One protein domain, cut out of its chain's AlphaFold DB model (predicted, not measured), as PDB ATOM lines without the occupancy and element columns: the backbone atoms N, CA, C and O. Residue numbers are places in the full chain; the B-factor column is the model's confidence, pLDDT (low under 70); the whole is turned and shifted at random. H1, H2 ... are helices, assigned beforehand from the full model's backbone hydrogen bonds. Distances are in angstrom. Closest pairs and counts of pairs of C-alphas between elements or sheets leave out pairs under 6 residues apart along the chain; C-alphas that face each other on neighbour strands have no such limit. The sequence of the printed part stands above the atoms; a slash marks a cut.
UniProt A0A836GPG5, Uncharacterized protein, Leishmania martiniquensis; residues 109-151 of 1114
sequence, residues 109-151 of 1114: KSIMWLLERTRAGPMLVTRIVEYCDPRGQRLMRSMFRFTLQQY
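What this domain is: This is residues 109 to 151 of the 1114 residues of an uncharacterized protein of Leishmania martiniquensis (UniProt A0A836GPG5). Four short helices zigzag in a flat layer: H1 makes a corner with the beginning of H2, the longest, and H3 folds back along H2's other end as a hairpin, with H4 after it. The 43 printed residues, all helix in class with no named strand, are compact, with a radius of gyration of the C-alphas of 10.2 A and spans of 28 by 23 by 11 A.

Where its parts are: Find C-alpha 111 at (217.135, 145.683, 207.598), where H1, residues 111 to 117, begins its 10.2 A. H2, residues 121 to 132, runs 16.4 A; H3, residues 136 to 143, runs 10.4 A; H4, residues 145 to 151, runs 10.1 A to C-alpha 151 at (222.564, 128.912, 200.352).

How they stand to each other: H2 is the hub. H1 and H2 touch only at the corner, C-alphas 115 and 121 being closest at 3.8 A. Residues 126 to 130 of H2 touch H3, closest at C-alphas 130 and 137, 5.4 A, at a shallow tilt of 28 degrees, opposite ways. H2 and H4 only just touch, with 3 pairs of C-alphas within 8 A, closest 122 and 148, 7.1 A. H1 is apart from H3 and H4. In H1, H2, H3 and H4 every O i to N i+4 pair is within hydrogen-bond range.

The domain as a whole: The printed part has no cut, and its three links are tight. C-alphas 109 and 135 are farthest apart, 28.4 A. Residues 146 to 148 and 150 to 151 are under pLDDT 70.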
ATOM      1  N   LYS A 109     213.432 150.271 203.099       76.50
ATOM      2  CA  LYS A 109     213.223 148.972 203.733       76.50
ATOM      3  C   LYS A 109     214.018 148.815 205.008       76.50
ATOM      4  O   LYS A 109     215.206 149.125 205.054       76.50
ATOM      5  N   SER A 110     213.346 148.273 206.020       80.50
ATOM      6  CA  SER A 110     213.996 147.826 207.242       80.50
ATOM      7  C   SER A 110     215.035 146.755 206.917       80.50
ATOM      8  O   SER A 110     214.865 145.951 205.994       80.50
ATOM      9  N   ILE A 111     216.104 146.717 207.713       71.25
ATOM     10  CA  ILE A 111     217.135 145.683 207.598       71.25
ATOM     11  C   ILE A 111     216.481 144.299 207.716       71.25
ATOM     12  O   ILE A 111     216.722 143.453 206.863       71.25
ATOM     13  N   MET A 112     215.548 144.108 208.660       76.00
ATOM     14  CA  MET A 112     214.760 142.871 208.797       76.00
ATOM     15  C   MET A 112     214.125 142.394 207.485       76.00
ATOM     16  O   MET A 112     214.277 141.224 207.142       76.00
ATOM     17  N   TRP A 113     213.508 143.283 206.694       80.75
ATOM     18  CA  TRP A 113     212.936 142.886 205.403       80.75
ATOM     19  C   TRP A 113     214.005 142.307 204.462       80.75
ATOM     20  O   TRP A 113     213.771 141.291 203.808       80.75
ATOM     21  N   LEU A 114     215.190 142.927 204.399       70.44
ATOM     22  CA  LEU A 114     216.298 142.443 203.565       70.44
ATOM     23  C   LEU A 114     216.817 141.076 204.038       70.44
ATOM     24  O   LEU A 114     217.119 140.223 203.201       70.44
ATOM     25  N   LEU A 115     216.885 140.863 205.354       77.44
ATOM     26  CA  LEU A 115     217.343 139.610 205.961       77.44
ATOM     27  C   LEU A 115     216.355 138.451 205.736       77.44
ATOM     28  O   LEU A 115     216.792 137.327 205.496       77.44
ATOM     29  N   GLU A 116     215.047 138.721 205.772       77.69
ATOM     30  CA  GLU A 116     213.987 137.716 205.597       77.69
ATOM     31  C   GLU A 116     213.705 137.352 204.133       77.69
ATOM     32  O   GLU A 116     213.407 136.199 203.827       77.69
ATOM     33  N   ARG A 117     213.722 138.336 203.222       73.25
ATOM     34  CA  ARG A 117     213.157 138.176 201.867       73.25
ATOM     35  C   ARG A 117     214.185 138.008 200.756       73.25
ATOM     36  O   ARG A 117     213.822 137.519 199.689       73.25
ATOM     37  N   THR A 118     215.439 138.417 200.949       75.75
ATOM     38  CA  THR A 118     216.460 138.298 199.892       75.75
ATOM     39  C   THR A 118     217.217 136.974 199.990       75.75
ATOM     40  O   THR A 118     217.515 136.508 201.088       75.75
ATOM     41  N   ARG A 119     217.610 136.386 198.849       73.69
ATOM     42  CA  ARG A 119     218.435 135.157 198.813       73.69
ATOM     43  C   ARG A 119     219.792 135.340 199.517       73.69
ATOM     44  O   ARG A 119     220.351 134.388 200.044       73.69
ATOM     45  N   ALA A 120     220.291 136.577 199.559       77.44
ATOM     46  CA  ALA A 120     221.504 136.966 200.275       77.44
ATOM     47  C   ALA A 120     221.278 137.268 201.772       77.44
ATOM     48  O   ALA A 120     222.254 137.370 202.513       77.44
ATOM     49  N   GLY A 121     220.028 137.402 202.228       85.62
ATOM     50  CA  GLY A 121     219.657 137.866 203.568       85.62
ATOM     51  C   GLY A 121     220.355 137.105 204.698       85.62
ATOM     52  O   GLY A 121     221.062 137.738 205.481       85.62
ATOM     53  N   PRO A 122     220.284 135.761 204.743       80.38
ATOM     54  CA  PRO A 122     220.995 134.952 205.736       80.38
ATOM     55  C   PRO A 122     222.524 135.117 205.708       80.38
ATOM     56  O   PRO A 122     223.145 135.157 206.770       80.38
ATOM     57  N   MET A 123     223.138 135.287 204.527       80.00
ATOM     58  CA  MET A 123     224.573 135.604 204.437       80.00
ATOM     59  C   MET A 123     224.884 137.000 204.993       80.00
ATOM     60  O   MET A 123     225.917 137.196 205.636       80.00
ATOM     61  N   LEU A 124     223.984 137.960 204.773       82.56
ATOM     62  CA  LEU A 124     224.076 139.321 205.296       82.56
ATOM     63  C   LEU A 124     223.966 139.331 206.831       82.56
ATOM     64  O   LEU A 124     224.800 139.970 207.471       82.56
ATOM     65  N   VAL A 125     223.057 138.538 207.428       84.25
ATOM     66  CA  VAL A 125     223.026 138.301 208.890       84.25
ATOM     67  C   VAL A 125     224.389 137.812 209.369       84.25
ATOM     68  O   VAL A 125     224.951 138.381 210.305       84.25
ATOM     69  N   THR A 126     224.942 136.769 208.734       79.69
ATOM     70  CA  THR A 126     226.226 136.217 209.183       79.69
ATOM     71  C   THR A 126     227.360 137.218 209.061       79.69
ATOM     72  O   THR A 126     228.096 137.361 210.027       79.69
ATOM     73  N   ARG A 127     227.477 137.972 207.960       83.25
ATOM     74  CA  ARG A 127     228.540 138.982 207.815       83.25
ATOM     75  C   ARG A 127     228.409 140.123 208.827       83.25
ATOM     76  O   ARG A 127     229.425 140.578 209.338       83.25
ATOM     77  N   ILE A 128     227.185 140.548 209.154       84.00
ATOM     78  CA  ILE A 128     226.948 141.556 210.197       84.00
ATOM     79  C   ILE A 128     227.380 141.019 211.567       84.00
ATOM     80  O   ILE A 128     228.124 141.697 212.267       84.00
ATOM     81  N   VAL A 129     227.002 139.793 211.948       82.44
ATOM     82  CA  VAL A 129     227.442 139.228 213.240       82.44
ATOM     83  C   VAL A 129     228.944 138.939 213.260       82.44
ATOM     84  O   VAL A 129     229.584 139.158 214.279       82.44
ATOM     85  N   GLU A 130     229.537 138.510 212.148       84.81
ATOM     86  CA  GLU A 130     230.988 138.307 212.038       84.81
ATOM     87  C   GLU A 130     231.791 139.600 212.202       84.81
ATOM     88  O   GLU A 130     232.926 139.545 212.671       84.81
ATOM     89  N   TYR A 131     231.194 140.746 211.871       84.19
ATOM     90  CA  TYR A 131     231.759 142.068 212.123       84.19
ATOM     91  C   TYR A 131     231.478 142.571 213.553       84.19
ATOM     92  O   TYR A 131     232.373 143.110 214.199       84.19
ATOM     93  N   CYS A 132     230.255 142.390 214.062       85.31
ATOM     94  CA  CYS A 132     229.819 142.958 215.343       85.31
ATOM     95  C   CYS A 132     230.187 142.124 216.585       85.31
ATOM     96  O   CYS A 132     230.414 142.707 217.641       85.31
ATOM     97  N   ASP A 133     230.236 140.789 216.499       88.38
ATOM     98  CA  ASP A 133     230.683 139.921 217.598       88.38
ATOM     99  C   ASP A 133     231.315 138.591 217.106       88.38
ATOM    100  O   ASP A 133     230.605 137.621 216.796       88.38
ATOM    101  N   PRO A 134     232.658 138.463 217.126       82.31
ATOM    102  CA  PRO A 134     233.347 137.223 216.767       82.31
ATOM    103  C   PRO A 134     233.138 136.070 217.771       82.31
ATOM    104  O   PRO A 134     233.497 134.928 217.475       82.31
ATOM    105  N   ARG A 135     232.543 136.307 218.952       81.31
ATOM    106  CA  ARG A 135     232.076 135.234 219.852       81.31
ATOM    107  C   ARG A 135     230.710 134.723 219.389       81.31
ATOM    108  O   ARG A 135     230.550 133.521 219.157       81.31
ATOM    109  N   GLY A 136     229.771 135.638 219.150       83.00
ATOM    110  CA  GLY A 136     228.458 135.408 218.546       83.00
ATOM    111  C   GLY A 136     228.516 134.687 217.198       83.00
ATOM    112  O   GLY A 136     227.653 133.848 216.931       83.00
ATOM    113  N   GLN A 137     229.577 134.884 216.402       80.94
ATOM    114  CA  GLN A 137     229.857 134.099 215.189       80.94
ATOM    115  C   GLN A 137     229.721 132.583 215.420       80.94
ATOM    116  O   GLN A 137     229.143 131.892 214.582       80.94
ATOM    117  N   ARG A 138     230.225 132.037 216.537       80.12
ATOM    118  CA  ARG A 138     230.164 130.584 216.803       80.12
ATOM    119  C   ARG A 138     228.732 130.113 217.056       80.12
ATOM    120  O   ARG A 138     228.334 129.068 216.542       80.12
ATOM    121  N   LEU A 139     227.954 130.906 217.795       81.38
ATOM    122  CA  LEU A 139     226.546 130.629 218.071       81.38
ATOM    123  C   LEU A 139     225.716 130.731 216.785       81.38
ATOM    124  O   LEU A 139     225.003 129.792 216.439       81.38
ATOM    125  N   MET A 140     225.882 131.805 216.012       76.50
ATOM    126  CA  MET A 140     225.150 132.013 214.761       76.50
ATOM    127  C   MET A 140     225.523 130.988 213.685       76.50
ATOM    128  O   MET A 140     224.627 130.444 213.046       76.50
ATOM    129  N   ARG A 141     226.802 130.608 213.537       78.56
ATOM    130  CA  ARG A 141     227.211 129.504 212.642       78.56
ATOM    131  C   ARG A 141     226.678 128.133 213.088       78.56
ATOM    132  O   ARG A 141     226.615 127.232 212.258       78.56
ATOM    133  N   SER A 142     226.289 127.952 214.354       78.25
ATOM    134  CA  SER A 142     225.588 126.739 214.814       78.25
ATOM    135  C   SER A 142     224.074 126.799 214.561       78.25
ATOM    136  O   SER A 142     223.508 125.834 214.056       78.25
ATOM    137  N   MET A 143     223.443 127.951 214.813       74.81
ATOM    138  CA  MET A 143     222.007 128.192 214.614       74.81
ATOM    139  C   MET A 143     221.616 128.187 213.129       74.81
ATOM    140  O   MET A 143     220.651 127.538 212.738       74.81
ATOM    141  N   PHE A 144     222.396 128.865 212.283       77.44
ATOM    142  CA  PHE A 144     222.146 129.017 210.844       77.44
ATOM    143  C   PHE A 144     222.873 127.963 209.997       77.44
ATOM    144  O   PHE A 144     222.917 128.072 208.777       77.44
ATOM    145  N   ARG A 145     223.446 126.916 210.607       75.31
ATOM    146  CA  ARG A 145     224.265 125.916 209.894       75.31
ATOM    147  C   ARG A 145     223.506 125.246 208.744       75.31
ATOM    148  O   ARG A 145     224.045 125.133 207.650       75.31
ATOM    149  N   PHE A 146     222.243 124.887 208.981       69.88
ATOM    150  CA  PHE A 146     221.366 124.262 207.987       69.88
ATOM    151  C   PHE A 146     220.916 125.227 206.881       69.88
ATOM    152  O   PHE A 146     220.904 124.845 205.716       69.88
ATOM    153  N   THR A 147     220.583 126.480 207.208       66.88
ATOM    154  CA  THR A 147     220.186 127.476 206.199       66.88
ATOM    155  C   THR A 147     221.379 127.924 205.359       66.88
ATOM    156  O   THR A 147     221.277 127.985 204.140       66.88
ATOM    157  N   LEU A 148     222.553 128.139 205.957       66.75
ATOM    158  CA  LEU A 148     223.782 128.446 205.215       66.75
ATOM    159  C   LEU A 148     224.190 127.303 204.272       66.75
ATOM    160  O   LEU A 148     224.642 127.575 203.166       66.75
ATOM    161  N   GLN A 149     223.964 126.041 204.653       70.19
ATOM    162  CA  GLN A 149     224.157 124.885 203.765       70.19
ATOM    163  C   GLN A 149     223.165 124.838 202.589       70.19
ATOM    164  O   GLN A 149     223.502 124.285 201.550       70.19
ATOM    165  N   GLN A 150     221.975 125.440 202.715       63.78
ATOM    166  CA  GLN A 150     221.014 125.592 201.609       63.78
ATOM    167  C   GLN A 150     221.355 126.766 200.673       63.78
ATOM    168  O   GLN A 150     220.901 126.780 199.530       63.78
ATOM    169  N   TYR A 151     222.142 127.745 201.139       59.28
ATOM    170  CA  TYR A 151     222.564 128.912 200.352       59.28
ATOM    171  C   TYR A 151     224.017 128.858 199.861       59.28
ATOM    172  O   TYR A 151     224.395 129.695 199.040       59.28
TER     173      TYR A 151